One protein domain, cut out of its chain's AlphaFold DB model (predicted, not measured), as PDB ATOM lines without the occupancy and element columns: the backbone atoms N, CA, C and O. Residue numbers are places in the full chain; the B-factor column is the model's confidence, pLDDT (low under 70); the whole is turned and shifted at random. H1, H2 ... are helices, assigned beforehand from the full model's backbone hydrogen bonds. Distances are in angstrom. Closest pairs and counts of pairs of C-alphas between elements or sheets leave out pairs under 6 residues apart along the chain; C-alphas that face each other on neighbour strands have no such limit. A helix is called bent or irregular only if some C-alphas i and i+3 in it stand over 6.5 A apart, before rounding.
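AT A GLANCE: This is residues 39 to 155 of the 705 residues of an uncharacterized protein of Lentisphaerae bacterium (UniProt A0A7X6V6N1). One long, kinked helix, H3, is the spine of a loose rod, with H1 packed along residues 87 to 95 and the bent helix H6 crossing it at residues 80 to 84. H2 and the arm H6b pair at one end of the rod; short H4 and H5 fold back at the other. The printed part has 117 residues with six named helices, H1 to H6 in order, and no named strand: all helix. It is loose, with a radius of gyration of the C-alphas of 17.6 A, and spans 59 by 27 by 21 A.

HOW THE PARTS SIT: The hub H3, residues 72 to 106, has a kink of 42 degrees near residue 100 and is irregular, with C-alphas 102 and 105 9.4 A apart. H1, residues 39 to 49, touches H3 at a shallow tilt of 25 degrees, opposite ways; the closest C-alphas, of Val 48 and Tyr 91, are 6.5 A apart. H6, residues 125 to 154, was assigned as one helix by its hydrogen bonds but is bent, C-alphas 134 and 137 being 7.0 A apart; its arms H6a, residues 125 to 134, and H6b, residues 137 to 154, stand at 49 degrees. H6a touches H3 at a steep tilt of 47 degrees, closest at the C-alphas of Arg 84 and Val 132, 6.5 A. H2, residues 55 to 64, touches residues 139 to 147 of H6b, closest at the C-alphas of Ser 55 and Ala 139, 4.7 A. H4, residues 108 to 111, touches H3 only at the corner, and only just, with 3 pairs of C-alphas within 8 A; the closest, of Ala 103 and Val 111, are 6.0 A apart. H5, residues 114 to 120, is close to but not clearly touching H3, 7.5 A between the C-alphas of Ala 95 and Ala 120. Every O i to N i+4 pair is within hydrogen-bond range in H1, H2 and H6a, against 27 of 31 in H3, 2 of 3 in H5 and 13 of 14 in H6b; H4 is too short for one.

IN THESE COORDINATES: H3 measures 50.1 A from C-alpha 72 at (197.281, 154.926, 136.090) to C-alpha 106, and H6b 26.0 A, ending at C-alpha 154 at (205.958, 143.036, 149.300). H1, 15.3 A long, begins at (177.920, 182.904, 157.098).

THE WHOLE: The farthest C-alphas, of Ala 110 and Leu 155, are 59.1 A apart. The printed part has no cut and no long link. Mean pLDDT of the printed part is 81.9; residues 52 to 53 and 110 are under 70.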
ATOM      1  N   LEU A  39     176.536 182.471 156.834       80.88
ATOM      2  CA  LEU A  39     177.920 182.904 157.098       80.88
ATOM      3  C   LEU A  39     178.784 181.790 157.714       80.88
ATOM      4  O   LEU A  39     179.964 181.658 157.387       80.88
ATOM      5  N   LEU A  40     178.206 180.966 158.594       82.12
ATOM      6  CA  LEU A  40     178.901 179.809 159.170       82.12
ATOM      7  C   LEU A  40     179.114 178.691 158.143       82.12
ATOM      8  O   LEU A  40     180.156 178.039 158.170       82.12
ATOM      9  N   LEU A  41     178.170 178.495 157.220       84.81
ATOM     10  CA  LEU A  41     178.295 177.543 156.121       84.81
ATOM     11  C   LEU A  41     179.276 178.028 155.053       84.81
ATOM     12  O   LEU A  41     180.100 177.236 154.631       84.81
ATOM     13  N   GLU A  42     179.281 179.305 154.668       82.81
ATOM     14  CA  GLU A  42     180.296 179.883 153.770       82.81
ATOM     15  C   GLU A  42     181.707 179.690 154.342       82.81
ATOM     16  O   GLU A  42     182.603 179.229 153.637       82.81
ATOM     17  N   LYS A  43     181.885 179.913 155.651       82.62
ATOM     18  CA  LYS A  43     183.143 179.586 156.324       82.62
ATOM     19  C   LYS A  43     183.441 178.080 156.329       82.62
ATOM     20  O   LYS A  43     184.582 177.695 156.111       82.62
ATOM     21  N   LEU A  44     182.442 177.220 156.537       83.69
ATOM     22  CA  LEU A  44     182.619 175.766 156.454       83.69
ATOM     23  C   LEU A  44     182.998 175.307 155.035       83.69
ATOM     24  O   LEU A  44     183.784 174.375 154.896       83.69
ATOM     25  N   GLN A  45     182.473 175.952 153.990       83.94
ATOM     26  CA  GLN A  45     182.889 175.713 152.607       83.94
ATOM     27  C   GLN A  45     184.369 176.057 152.447       83.94
ATOM     28  O   GLN A  45     185.120 175.243 151.923       83.94
ATOM     29  N   ASP A  46     184.804 177.215 152.946       82.62
ATOM     30  CA  ASP A  46     186.211 177.619 152.909       82.62
ATOM     31  C   ASP A  46     187.100 176.641 153.699       82.62
ATOM     32  O   ASP A  46     188.116 176.183 153.174       82.62
ATOM     33  N   ASP A  47     186.702 176.247 154.913       81.62
ATOM     34  CA  ASP A  47     187.442 175.316 155.780       81.62
ATOM     35  C   ASP A  47     187.506 173.883 155.193       81.62
ATOM     36  O   ASP A  47     188.518 173.197 155.340       81.62
ATOM     37  N   VAL A  48     186.459 173.406 154.502       80.25
ATOM     38  CA  VAL A  48     186.438 172.075 153.854       80.25
ATOM     39  C   VAL A  48     187.187 172.078 152.519       80.25
ATOM     40  O   VAL A  48     187.886 171.111 152.226       80.25
ATOM     41  N   LEU A  49     187.087 173.148 151.724       81.56
ATOM     42  CA  LEU A  49     187.778 173.271 150.432       81.56
ATOM     43  C   LEU A  49     189.267 173.626 150.572       81.56
ATOM     44  O   LEU A  49     190.043 173.347 149.661       81.56
ATOM     45  N   SER A  50     189.679 174.211 151.700       76.50
ATOM     46  CA  SER A  50     191.092 174.464 152.033       76.50
ATOM     47  C   SER A  50     191.753 173.358 152.865       76.50
ATOM     48  O   SER A  50     192.953 173.437 153.137       76.50
ATOM     49  N   ALA A  51     191.003 172.323 153.260       73.62
ATOM     50  CA  ALA A  51     191.542 171.180 153.986       73.62
ATOM     51  C   ALA A  51     192.601 170.424 153.161       73.62
ATOM     52  O   ALA A  51     192.540 170.378 151.931       73.62
ATOM     53  N   GLU A  52     193.554 169.784 153.846       67.94
ATOM     54  CA  GLU A  52     194.548 168.945 153.170       67.94
ATOM     55  C   GLU A  52     193.870 167.837 152.339       67.94
ATOM     56  O   GLU A  52     192.886 167.237 152.792       67.94
ATOM     57  N   PRO A  53     194.379 167.552 151.125       66.06
ATOM     58  CA  PRO A  53     193.781 166.566 150.238       66.06
ATOM     59  C   PRO A  53     193.825 165.161 150.846       66.06
ATOM     60  O   PRO A  53     194.888 164.683 151.251       66.06
ATOM     61  N   ASP A  54     192.685 164.466 150.824       73.44
ATOM     62  CA  ASP A  54     192.532 163.114 151.380       73.44
ATOM     63  C   ASP A  54     193.176 162.029 150.491       73.44
ATOM     64  O   ASP A  54     192.526 161.199 149.856       73.44
ATOM     65  N   SER A  55     194.506 162.064 150.425       79.56
ATOM     66  CA  SER A  55     195.331 161.046 149.766       79.56
ATOM     67  C   SER A  55     195.300 159.694 150.491       79.56
ATOM     68  O   SER A  55     195.589 158.665 149.884       79.56
ATOM     69  N   GLU A  56     194.910 159.669 151.767       81.81
ATOM     70  CA  GLU A  56     194.851 158.455 152.582       81.81
ATOM     71  C   GLU A  56     193.598 157.617 152.266       81.81
ATOM     72  O   GLU A  56     193.696 156.391 152.173       81.81
ATOM     73  N   LEU A  57     192.447 158.246 151.999       82.25
ATOM     74  CA  LEU A  57     191.267 157.571 151.444       82.25
ATOM     75  C   LEU A  57     191.592 156.900 150.100       82.25
ATOM     76  O   LEU A  57     191.329 155.709 149.920       82.25
ATOM     77  N   LEU A  58     192.228 157.643 149.187       85.00
ATOM     78  CA  LEU A  58     192.640 157.135 147.873       85.00
ATOM     79  C   LEU A  58     193.639 155.973 147.993       85.00
ATOM     80  O   LEU A  58     193.517 154.975 147.279       85.00
ATOM     81  N   PHE A  59     194.599 156.077 148.918       87.88
ATOM     82  CA  PHE A  59     195.558 155.017 149.237       87.88
ATOM     83  C   PHE A  59     194.845 153.731 149.683       87.88
ATOM     84  O   PHE A  59     195.078 152.674 149.098       87.88
ATOM     85  N   ARG A  60     193.922 153.810 150.654       85.56
ATOM     86  CA  ARG A  60     193.222 152.626 151.192       85.56
ATOM     87  C   ARG A  60     192.349 151.932 150.156       85.56
ATOM     88  O   ARG A  60     192.296 150.704 150.142       85.56
ATOM     89  N   MET A  61     191.682 152.697 149.289       83.06
ATOM     90  CA  MET A  61     190.887 152.134 148.194       83.06
ATOM     91  C   MET A  61     191.761 151.325 147.229       83.06
ATOM     92  O   MET A  61     191.408 150.199 146.889       83.06
ATOM     93  N   MET A  62     192.922 151.868 146.848       85.69
ATOM     94  CA  MET A  62     193.876 151.195 145.961       85.69
ATOM     95  C   MET A  62     194.605 150.010 146.618       85.69
ATOM     96  O   MET A  62     194.939 149.058 145.918       85.69
ATOM     97  N   GLU A  63     194.857 150.028 147.934       86.00
ATOM     98  CA  GLU A  63     195.465 148.887 148.638       86.00
ATOM     99  C   GLU A  63     194.473 147.723 148.830       86.00
ATOM    100  O   GLU A  63     194.850 146.555 148.693       86.00
ATOM    101  N   THR A  64     193.208 148.033 149.141       84.62
ATOM    102  CA  THR A  64     192.184 147.025 149.479       84.62
ATOM    103  C   THR A  64     191.729 146.236 148.251       84.62
ATOM    104  O   THR A  64     191.653 145.010 148.314       84.62
ATOM    105  N   ASP A  65     191.467 146.921 147.134       84.62
ATOM    106  CA  ASP A  65     191.159 146.300 145.842       84.62
ATOM    107  C   ASP A  65     191.982 146.963 144.723       84.62
ATOM    108  O   ASP A  65     191.568 147.983 144.172       84.62
ATOM    109  N   PRO A  66     193.159 146.417 144.366       83.31
ATOM    110  CA  PRO A  66     194.014 146.995 143.331       83.31
ATOM    111  C   PRO A  66     193.522 146.717 141.899       83.31
ATOM    112  O   PRO A  66     193.993 147.367 140.964       83.31
ATOM    113  N   ALA A  67     192.597 145.768 141.695       84.25
ATOM    114  CA  ALA A  67     192.193 145.300 140.366       84.25
ATOM    115  C   ALA A  67     191.631 146.403 139.441       84.25
ATOM    116  O   ALA A  67     192.110 146.511 138.308       84.25
ATOM    117  N   PRO A  68     190.686 147.268 139.868       83.88
ATOM    118  CA  PRO A  68     190.160 148.337 139.014       83.88
ATOM    119  C   PRO A  68     191.135 149.509 138.802       83.88
ATOM    120  O   PRO A  68     190.817 150.411 138.019       83.88
ATOM    121  N   TYR A  69     192.299 149.508 139.468       85.94
ATOM    122  CA  TYR A  69     193.257 150.619 139.493       85.94
ATOM    123  C   TYR A  69     194.642 150.264 138.920       85.94
ATOM    124  O   TYR A  69     195.584 151.030 139.118       85.94
ATOM    125  N   VAL A  70     194.811 149.134 138.222       84.19
ATOM    126  CA  VAL A  70     196.117 148.723 137.658       84.19
ATOM    127  C   VAL A  70     196.716 149.805 136.750       84.19
ATOM    128  O   VAL A  70     197.862 150.211 136.958       84.19
ATOM    129  N   GLU A  71     195.932 150.317 135.798       87.81
ATOM    130  CA  GLU A  71     196.352 151.362 134.857       87.81
ATOM    131  C   GLU A  71     196.229 152.777 135.462       87.81
ATOM    132  O   GLU A  71     195.146 153.143 135.931       87.81
ATOM    133  N   PRO A  72     197.286 153.618 135.423       85.81
ATOM    134  CA  PRO A  72     197.281 154.926 136.090       85.81
ATOM    135  C   PRO A  72     196.217 155.903 135.570       85.81
ATOM    136  O   PRO A  72     195.635 156.656 136.349       85.81
ATOM    137  N   SER A  73     195.953 155.899 134.261       85.19
ATOM    138  CA  SER A  73     194.963 156.775 133.619       85.19
ATOM    139  C   SER A  73     193.528 156.400 133.990       85.19
ATOM    140  O   SER A  73     192.717 157.276 134.282       85.19
ATOM    141  N   GLU A  74     193.217 155.104 134.039       84.81
ATOM    142  CA  GLU A  74     191.907 154.626 134.484       84.81
ATOM    143  C   GLU A  74     191.693 154.850 135.980       84.81
ATOM    144  O   GLU A  74     190.614 155.284 136.385       84.81
ATOM    145  N   ALA A  75     192.718 154.577 136.794       86.25
ATOM    146  CA  ALA A  75     192.666 154.794 138.233       86.25
ATOM    147  C   ALA A  75     192.372 156.261 138.561       86.25
ATOM    148  O   ALA A  75     191.513 156.540 139.395       86.25
ATOM    149  N   ARG A  76     193.025 157.189 137.850       87.25
ATOM    150  CA  ARG A  76     192.801 158.630 137.978       87.25
ATOM    151  C   ARG A  76     191.352 159.015 137.664       87.25
ATOM    152  O   ARG A  76     190.695 159.638 138.486       87.25
ATOM    153  N   ASN A  77     190.812 158.579 136.527       85.75
ATOM    154  CA  ASN A  77     189.445 158.943 136.138       85.75
ATOM    155  C   ASN A  77     188.379 158.359 137.092       85.75
ATOM    156  O   ASN A  77     187.385 159.021 137.388       85.75
ATOM    157  N   LYS A  78     188.579 157.131 137.594       84.69
ATOM    158  CA  LYS A  78     187.657 156.488 138.551       84.69
ATOM    159  C   LYS A  78     187.691 157.191 139.914       84.69
ATOM    160  O   LYS A  78     186.643 157.529 140.458       84.69
ATOM    161  N   LEU A  79     188.889 157.446 140.442       86.56
ATOM    162  CA  LEU A  79     189.076 158.006 141.782       86.56
ATOM    163  C   LEU A  79     188.806 159.517 141.870       86.56
ATOM    164  O   LEU A  79     188.550 159.999 142.969       86.56
ATOM    165  N   GLU A  80     188.822 160.264 140.762       86.62
ATOM    166  CA  GLU A  80     188.430 161.684 140.741       86.62
ATOM    167  C   GLU A  80     186.964 161.871 141.161       86.62
ATOM    168  O   GLU A  80     186.654 162.723 141.997       86.62
ATOM    169  N   THR A  81     186.077 161.002 140.660       84.25
ATOM    170  CA  THR A  81     184.652 160.987 141.024       84.25
ATOM    171  C   THR A  81     184.472 160.724 142.521       84.25
ATOM    172  O   THR A  81     183.810 161.503 143.205       84.25
ATOM    173  N   THR A  82     185.128 159.691 143.061       83.56
ATOM    174  CA  THR A  82     185.033 159.354 144.491       83.56
ATOM    175  C   THR A  82     185.689 160.402 145.396       83.56
ATOM    176  O   THR A  82     185.209 160.649 146.499       83.56
ATOM    177  N   PHE A  83     186.756 161.068 144.943       84.62
ATOM    178  CA  PHE A  83     187.369 162.179 145.675       84.62
ATOM    179  C   PHE A  83     186.412 163.375 145.785       84.62
ATOM    180  O   PHE A  83     186.249 163.935 146.869       84.62
ATOM    181  N   ARG A  84     185.722 163.720 144.689       85.69
ATOM    182  CA  ARG A  84     184.667 164.746 144.675       85.69
ATOM    183  C   ARG A  84     183.521 164.382 145.629       85.69
ATOM    184  O   ARG A  84     183.198 165.174 146.510       85.69
ATOM    185  N   GLU A  85     182.976 163.171 145.512       84.44
ATOM    186  CA  GLU A  85     181.905 162.655 146.386       84.44
ATOM    187  C   GLU A  85     182.322 162.630 147.868       84.44
ATOM    188  O   GLU A  85     181.503 162.879 148.756       84.44
ATOM    189  N   GLY A  86     183.603 162.378 148.159       81.38
ATOM    190  CA  GLY A  86     184.171 162.452 149.505       81.38
ATOM    191  C   GLY A  86     184.150 163.870 150.088       81.38
ATOM    192  O   GLY A  86     183.759 164.050 151.244       81.38
ATOM    193  N   ILE A  87     184.501 164.885 149.289       83.56
ATOM    194  CA  ILE A  87     184.419 166.303 149.684       83.56
ATOM    195  C   ILE A  87     182.959 166.715 149.909       83.56
ATOM    196  O   ILE A  87     182.645 167.286 150.955       83.56
ATOM    197  N   GLU A  88     182.057 166.378 148.981       84.12
ATOM    198  CA  GLU A  88     180.614 166.631 149.108       84.12
ATOM    199  C   GLU A  88     180.039 165.989 150.375       84.12
ATOM    200  O   GLU A  88     179.366 166.650 151.165       84.12
ATOM    201  N   THR A  89     180.343 164.710 150.615       83.94
ATOM    202  CA  THR A  89     179.847 163.952 151.774       83.94
ATOM    203  C   THR A  89     180.395 164.506 153.085       83.94
ATOM    204  O   THR A  89     179.653 164.609 154.069       83.94
ATOM    205  N   ARG A  90     181.670 164.919 153.116       82.94
ATOM    206  CA  ARG A  90     182.287 165.578 154.275       82.94
ATOM    207  C   ARG A  90     181.623 166.924 154.561       82.94
ATOM    208  O   ARG A  90     181.219 167.147 155.701       82.94
ATOM    209  N   TYR A  91     181.451 167.775 153.546       84.69
ATOM    210  CA  TYR A  91     180.741 169.051 153.685       84.69
ATOM    211  C   TYR A  91     179.310 168.832 154.181       84.69
ATOM    212  O   TYR A  91     178.944 169.370 155.218       84.69
ATOM    213  N   LYS A  92     178.536 167.970 153.515       84.38
ATOM    214  CA  LYS A  92     177.156 167.614 153.870       84.38
ATOM    215  C   LYS A  92     177.023 167.136 155.315       84.38
ATOM    216  O   LYS A  92     176.122 167.570 156.029       84.38
ATOM    217  N   THR A  93     177.934 166.274 155.763       84.75
ATOM    218  CA  THR A  93     177.934 165.735 157.132       84.75
ATOM    219  C   THR A  93     178.211 166.820 158.173       84.75
ATOM    220  O   THR A  93     177.500 166.896 159.174       84.75
ATOM    221  N   GLU A  94     179.207 167.680 157.949       83.06
ATOM    222  CA  GLU A  94     179.504 168.780 158.871       83.06
ATOM    223  C   GLU A  94     178.428 169.875 158.819       83.06
ATOM    224  O   GLU A  94     177.974 170.325 159.868       83.06
ATOM    225  N   ALA A  95     177.933 170.243 157.635       83.56
ATOM    226  CA  ALA A  95     176.858 171.218 157.449       83.56
ATOM    227  C   ALA A  95     175.589 170.805 158.210       83.56
ATOM    228  O   ALA A  95     175.003 171.624 158.917       83.56
ATOM    229  N   ILE A  96     175.212 169.520 158.151       84.50
ATOM    230  CA  ILE A  96     174.110 168.968 158.949       84.50
ATOM    231  C   ILE A  96     174.382 169.138 160.452       84.50
ATOM    232  O   ILE A  96     173.518 169.670 161.145       84.50
ATOM    233  N   LYS A  97     175.576 168.786 160.956       84.12
ATOM    234  CA  LYS A  97     175.933 168.970 162.381       84.12
ATOM    235  C   LYS A  97     175.873 170.435 162.824       84.12
ATOM    236  O   LYS A  97     175.395 170.716 163.922       84.12
ATOM    237  N   TYR A  98     176.357 171.367 162.001       82.00
ATOM    238  CA  TYR A  98     176.292 172.801 162.297       82.00
ATOM    239  C   TYR A  98     174.845 173.307 162.314       82.00
ATOM    240  O   TYR A  98     174.468 174.019 163.242       82.00
ATOM    241  N   LEU A  99     174.014 172.894 161.353       81.50
ATOM    242  CA  LEU A  99     172.596 173.264 161.293       81.50
ATOM    243  C   LEU A  99     171.770 172.646 162.432       81.50
ATOM    244  O   LEU A  99     170.935 173.340 163.004       81.50
ATOM    245  N   ASP A 100     172.021 171.388 162.810       82.50
ATOM    246  CA  ASP A 100     171.418 170.762 163.999       82.50
ATOM    247  C   ASP A 100     171.810 171.522 165.279       82.50
ATOM    248  O   ASP A 100     170.956 171.838 166.107       82.50
ATOM    249  N   ARG A 101     173.089 171.900 165.419       79.88
ATOM    250  CA  ARG A 101     173.583 172.667 166.574       79.88
ATOM    251  C   ARG A 101     172.990 174.076 166.668       79.88
ATOM    252  O   ARG A 101     172.832 174.575 167.780       79.88
ATOM    253  N   LEU A 102     172.699 174.719 165.537       78.06
ATOM    254  CA  LEU A 102     172.058 176.038 165.492       78.06
ATOM    255  C   LEU A 102     170.536 175.963 165.688       78.06
ATOM    256  O   LEU A 102     169.959 176.898 166.233       78.06
ATOM    257  N   ALA A 103     169.887 174.871 165.269       76.81
ATOM    258  CA  ALA A 103     168.450 174.671 165.455       76.81
ATOM    259  C   ALA A 103     168.071 174.277 166.894       76.81
ATOM    260  O   ALA A 103     166.975 174.607 167.351       76.81
ATOM    261  N   GLY A 104     168.949 173.549 167.594       74.00
ATOM    262  CA  GLY A 104     168.655 173.001 168.919       74.00
ATOM    263  C   GLY A 104     167.394 172.126 168.919       74.00
ATOM    264  O   GLY A 104     167.059 171.488 167.919       74.00
ATOM    265  N   ASP A 105     166.661 172.137 170.033       71.69
ATOM    266  CA  ASP A 105     165.452 171.318 170.214       71.69
ATOM    267  C   ASP A 105     164.260 171.757 169.334       71.69
ATOM    268  O   ASP A 105     163.289 171.014 169.198       71.69
ATOM    269  N   ALA A 106     164.318 172.943 168.710       70.94
ATOM    270  CA  ALA A 106     163.253 173.452 167.837       70.94
ATOM    271  C   ALA A 106     163.196 172.740 166.469       70.94
ATOM    272  O   ALA A 106     162.162 172.762 165.802       70.94
ATOM    273  N   GLY A 107     164.289 172.087 166.058       72.44
ATOM    274  CA  GLY A 107     164.378 171.337 164.807       72.44
ATOM    275  C   GLY A 107     164.622 172.208 163.565       72.44
ATOM    276  O   GLY A 107     164.035 173.275 163.374       72.44
ATOM    277  N   ARG A 108     165.497 171.724 162.674       73.31
ATOM    278  CA  ARG A 108     165.980 172.455 161.485       73.31
ATOM    279  C   ARG A 108     164.866 173.069 160.629       73.31
ATOM    280  O   ARG A 108     164.985 174.217 160.203       73.31
ATOM    281  N   THR A 109     163.795 172.323 160.364       74.06
ATOM    282  CA  THR A 109     162.691 172.752 159.491       74.06
ATOM    283  C   THR A 109     161.856 173.889 160.071       74.06
ATOM    284  O   THR A 109     161.342 174.687 159.293       74.06
ATOM    285  N   ALA A 110     161.751 174.013 161.397       68.75
ATOM    286  CA  ALA A 110     161.049 175.132 162.024       68.75
ATOM    287  C   ALA A 110     161.890 176.421 162.001       68.75
ATOM    288  O   ALA A 110     161.351 177.499 161.769       68.75
ATOM    289  N   VAL A 111     163.207 176.298 162.203       71.00
ATOM    290  CA  VAL A 111     164.127 177.443 162.332       71.00
ATOM    291  C   VAL A 111     164.540 178.031 160.976       71.00
ATOM    292  O   VAL A 111     164.610 179.248 160.842       71.00
ATOM    293  N   PHE A 112     164.786 177.191 159.964       74.44
ATOM    294  CA  PHE A 112     165.308 177.626 158.654       74.44
ATOM    295  C   PHE A 112     164.376 177.315 157.470       74.44
ATOM    296  O   PHE A 112     164.479 177.924 156.409       74.44
ATOM    297  N   GLY A 113     163.450 176.364 157.620       74.38
ATOM    298  CA  GLY A 113     162.555 175.927 156.544       74.38
ATOM    299  C   GLY A 113     163.233 175.188 155.379       74.38
ATOM    300  O   GLY A 113     164.441 175.230 155.159       74.38
ATOM    301  N   GLU A 114     162.418 174.469 154.609       75.06
ATOM    302  CA  GLU A 114     162.890 173.467 153.641       75.06
ATOM    303  C   GLU A 114     163.710 174.059 152.483       75.06
ATOM    304  O   GLU A 114     164.740 173.500 152.112       75.06
ATOM    305  N   ALA A 115     163.309 175.222 151.959       74.19
ATOM    306  CA  ALA A 115     163.981 175.865 150.825       74.19
ATOM    307  C   ALA A 115     165.411 176.349 151.143       74.19
ATOM    308  O   ALA A 115     166.277 176.320 150.268       74.19
ATOM    309  N   PHE A 116     165.678 176.768 152.387       78.81
ATOM    310  CA  PHE A 116     167.036 177.101 152.822       78.81
ATOM    311  C   PHE A 116     167.856 175.823 153.025       78.81
ATOM    312  O   PHE A 116     168.949 175.697 152.481       78.81
ATOM    313  N   LEU A 117     167.301 174.846 153.753       76.94
ATOM    314  CA  LEU A 117     167.987 173.596 154.099       76.94
ATOM    315  C   LEU A 117     168.412 172.768 152.883       76.94
ATOM    316  O   LEU A 117     169.467 172.141 152.936       76.94
ATOM    317  N   PHE A 118     167.619 172.776 151.807       77.38
ATOM    318  CA  PHE A 118     167.959 172.091 150.559       77.38
ATOM    319  C   PHE A 118     169.285 172.614 149.979       77.38
ATOM    320  O   PHE A 118     170.214 171.845 149.770       77.38
ATOM    321  N   ASN A 119     169.408 173.937 149.836       76.56
ATOM    322  CA  ASN A 119     170.596 174.586 149.275       76.56
ATOM    323  C   ASN A 119     171.778 174.661 150.262       76.56
ATOM    324  O   ASN A 119     172.933 174.632 149.854       76.56
ATOM    325  N   ALA A 120     171.508 174.769 151.567       75.56
ATOM    326  CA  ALA A 120     172.524 174.946 152.612       75.56
ATOM    327  C   ALA A 120     173.475 173.741 152.767       75.56
ATOM    328  O   ALA A 120     174.627 173.892 153.183       75.56
ATOM    329  N   VAL A 121     172.979 172.542 152.456       80.12
ATOM    330  CA  VAL A 121     173.684 171.261 152.619       80.12
ATOM    331  C   VAL A 121     174.415 170.834 151.333       80.12
ATOM    332  O   VAL A 121     175.220 169.902 151.364       80.12
ATOM    333  N   GLU A 122     174.190 171.537 150.224       81.69
ATOM    334  CA  GLU A 122     174.893 171.341 148.954       81.69
ATOM    335  C   GLU A 122     176.085 172.300 148.832       81.69
ATOM    336  O   GLU A 122     176.071 173.431 149.323       81.69
ATOM    337  N   LEU A 123     177.160 171.819 148.209       80.50
ATOM    338  CA  LEU A 123     178.373 172.596 147.984       80.50
ATOM    339  C   LEU A 123     178.291 173.268 146.600       80.50
ATOM    340  O   LEU A 123     177.904 172.595 145.647       80.50
ATOM    341  N   PRO A 124     178.668 174.551 146.429       83.75
ATOM    342  CA  PRO A 124     178.611 175.195 145.118       83.75
ATOM    343  C   PRO A 124     179.516 174.498 144.088       83.75
ATOM    344  O   PRO A 124     180.739 174.482 144.249       83.75
ATOM    345  N   GLU A 125     178.920 173.969 143.015       82.19
ATOM    346  CA  GLU A 125     179.600 173.132 142.008       82.19
ATOM    347  C   GLU A 125     180.840 173.818 141.407       82.19
ATOM    348  O   GLU A 125     181.910 173.215 141.339       82.19
ATOM    349  N   ASP A 126     180.757 175.111 141.076       81.75
ATOM    350  CA  ASP A 126     181.901 175.878 140.560       81.75
ATOM    351  C   ASP A 126     183.081 175.915 141.549       81.75
ATOM    352  O   ASP A 126     184.249 175.882 141.149       81.75
ATOM    353  N   ARG A 127     182.812 175.976 142.862       80.56
ATOM    354  CA  ARG A 127     183.858 175.970 143.900       80.56
ATOM    355  C   ARG A 127     184.435 174.569 144.088       80.56
ATOM    356  O   ARG A 127     185.652 174.428 144.239       80.56
ATOM    357  N   LEU A 128     183.583 173.548 144.030       83.19
ATOM    358  CA  LEU A 128     183.972 172.144 144.109       83.19
ATOM    359  C   LEU A 128     184.877 171.750 142.935       83.19
ATOM    360  O   LEU A 128     185.998 171.300 143.162       83.19
ATOM    361  N   GLN A 129     184.450 171.998 141.693       84.31
ATOM    362  CA  GLN A 129     185.218 171.663 140.490       84.31
ATOM    363  C   GLN A 129     186.586 172.357 140.458       84.31
ATOM    364  O   GLN A 129     187.592 171.718 140.153       84.31
ATOM    365  N   ASN A 130     186.661 173.642 140.824       84.38
ATOM    366  CA  ASN A 130     187.938 174.362 140.905       84.38
ATOM    367  C   ASN A 130     188.872 173.785 141.986       84.38
ATOM    368  O   ASN A 130     190.088 173.693 141.779       84.38
ATOM    369  N   THR A 131     188.320 173.345 143.118       82.50
ATOM    370  CA  THR A 131     189.098 172.722 144.200       82.50
ATOM    371  C   THR A 131     189.585 171.329 143.804       82.50
ATOM    372  O   THR A 131     190.775 171.047 143.926       82.50
ATOM    373  N   VAL A 132     188.719 170.479 143.242       84.31
ATOM    374  CA  VAL A 132     189.093 169.149 142.727       84.31
ATOM    375  C   VAL A 132     190.185 169.288 141.666       84.31
ATOM    376  O   VAL A 132     191.259 168.713 141.819       84.31
ATOM    377  N   LYS A 133     189.995 170.151 140.661       84.75
ATOM    378  CA  LYS A 133     190.974 170.391 139.587       84.75
ATOM    379  C   LYS A 133     192.354 170.833 140.090       84.75
ATOM    380  O   LYS A 133     193.355 170.521 139.447       84.75
ATOM    381  N   SER A 134     192.423 171.563 141.206       82.44
ATOM    382  CA  SER A 134     193.686 172.059 141.775       82.44
ATOM    383  C   SER A 134     194.344 171.100 142.775       82.44
ATOM    384  O   SER A 134     195.572 171.027 142.818       82.44
ATOM    385  N   THR A 135     193.567 170.339 143.551       83.88
ATOM    386  CA  THR A 135     194.081 169.496 144.649       83.88
ATOM    387  C   THR A 135     194.184 168.013 144.292       83.88
ATOM    388  O   THR A 135     195.162 167.359 144.669       83.88
ATOM    389  N   TYR A 136     193.236 167.478 143.515       85.88
ATOM    390  CA  TYR A 136     193.154 166.054 143.185       85.88
ATOM    391  C   TYR A 136     194.412 165.487 142.493       85.88
ATOM    392  O   TYR A 136     194.858 164.413 142.902       85.88
ATOM    393  N   PRO A 137     195.061 166.164 141.517       86.75
ATOM    394  CA  PRO A 137     196.253 165.615 140.859       86.75
ATOM    395  C   PRO A 137     197.397 165.303 141.835       86.75
ATOM    396  O   PRO A 137     198.062 164.271 141.709       86.75
ATOM    397  N   ASN A 138     197.598 166.168 142.834       85.56
ATOM    398  CA  ASN A 138     198.620 165.990 143.863       85.56
ATOM    399  C   ASN A 138     198.205 164.907 144.870       85.56
ATOM    400  O   ASN A 138     199.026 164.062 145.226       85.56
ATOM    401  N   ALA A 139     196.924 164.882 145.262       84.56
ATOM    402  CA  ALA A 139     196.342 163.861 146.135       84.56
ATOM    403  C   ALA A 139     196.520 162.446 145.565       84.56
ATOM    404  O   ALA A 139     197.030 161.550 146.238       84.56
ATOM    405  N   PHE A 140     196.141 162.271 144.295       88.62
ATOM    406  CA  PHE A 140     196.263 161.021 143.558       88.62
ATOM    407  C   PHE A 140     197.724 160.598 143.410       88.62
ATOM    408  O   PHE A 140     198.045 159.445 143.677       88.62
ATOM    409  N   THR A 141     198.622 161.521 143.047       86.88
ATOM    410  CA  THR A 141     200.054 161.208 142.899       86.88
ATOM    411  C   THR A 141     200.661 160.745 144.226       86.88
ATOM    412  O   THR A 141     201.306 159.701 144.260       86.88
ATOM    413  N   ALA A 142     200.399 161.451 145.332       85.94
ATOM    414  CA  ALA A 142     200.890 161.067 146.657       85.94
ATOM    415  C   ALA A 142     200.370 159.684 147.094       85.94
ATOM    416  O   ALA A 142     201.155 158.829 147.511       85.94
ATOM    417  N   ALA A 143     199.065 159.438 146.928       86.69
ATOM    418  CA  ALA A 143     198.447 158.146 147.208       86.69
ATOM    419  C   ALA A 143     199.060 157.027 146.350       86.69
ATOM    420  O   ALA A 143     199.465 155.989 146.871       86.69
ATOM    421  N   ARG A 144     199.183 157.257 145.037       87.56
ATOM    422  CA  ARG A 144     199.703 156.289 144.066       87.56
ATOM    423  C   ARG A 144     201.153 155.923 144.354       87.56
ATOM    424  O   ARG A 144     201.466 154.740 144.415       87.56
ATOM    425  N   THR A 145     202.023 156.904 144.601       87.06
ATOM    426  CA  THR A 145     203.424 156.651 144.973       87.06
ATOM    427  C   THR A 145     203.527 155.838 146.265       87.06
ATOM    428  O   THR A 145     204.335 154.912 146.322       87.06
ATOM    429  N   LYS A 146     202.689 156.121 147.275       86.44
ATOM    430  CA  LYS A 146     202.655 155.364 148.537       86.44
ATOM    431  C   LYS A 146     202.221 153.906 148.314       86.44
ATOM    432  O   LYS A 146     202.944 153.003 148.724       86.44
ATOM    433  N   VAL A 147     201.111 153.664 147.604       87.75
ATOM    434  CA  VAL A 147     200.636 152.294 147.305       87.75
ATOM    435  C   VAL A 147     201.639 151.523 146.445       87.75
ATOM    436  O   VAL A 147     201.940 150.370 146.752       87.75
ATOM    437  N   CYS A 148     202.187 152.133 145.388       86.31
ATOM    438  CA  CYS A 148     203.173 151.468 144.536       86.31
ATOM    439  C   CYS A 148     204.413 151.066 145.343       86.31
ATOM    440  O   CYS A 148     204.839 149.917 145.241       86.31
ATOM    441  N   LYS A 149     204.922 151.954 146.212       85.25
ATOM    442  CA  LYS A 149     206.040 151.650 147.112       85.25
ATOM    443  C   LYS A 149     205.723 150.476 148.046       85.25
ATOM    444  O   LYS A 149     206.468 149.499 148.049       85.25
ATOM    445  N   GLU A 150     204.614 150.524 148.781       84.62
ATOM    446  CA  GLU A 150     204.245 149.447 149.713       84.62
ATOM    447  C   GLU A 150     203.965 148.114 149.009       84.62
ATOM    448  O   GLU A 150     204.279 147.055 149.552       84.62
ATOM    449  N   GLN A 151     203.422 148.132 147.787       82.75
ATOM    450  CA  GLN A 151     203.332 146.921 146.977       82.75
ATOM    451  C   GLN A 151     204.735 146.431 146.588       82.75
ATOM    452  O   GLN A 151     204.998 145.245 146.755       82.75
ATOM    453  N   SER A 152     205.639 147.308 146.132       80.75
ATOM    454  CA  SER A 152     206.991 146.933 145.682       80.75
ATOM    455  C   SER A 152     207.839 146.259 146.769       80.75
ATOM    456  O   SER A 152     208.543 145.294 146.484       80.75
ATOM    457  N   GLU A 153     207.692 146.686 148.027       79.69
ATOM    458  CA  GLU A 153     208.357 146.090 149.196       79.69
ATOM    459  C   GLU A 153     207.818 144.689 149.549       79.69
ATOM    460  O   GLU A 153     208.498 143.915 150.219       79.69
ATOM    461  N   ARG A 154     206.607 144.343 149.087       79.25
ATOM    462  CA  ARG A 154     205.958 143.036 149.300       79.25
ATOM    463  C   ARG A 154     206.170 142.059 148.127       79.25
ATOM    464  O   ARG A 154     205.824 140.887 148.261       79.25
ATOM    465  N   LEU A 155     206.714 142.514 146.990       77.94
ATOM    466  CA  LEU A 155     206.933 141.677 145.804       77.94
ATOM    467  C   LEU A 155     208.073 140.678 146.032       77.94
ATOM    468  O   LEU A 155     209.214 141.058 146.282       77.94
TER     469      LEU A 155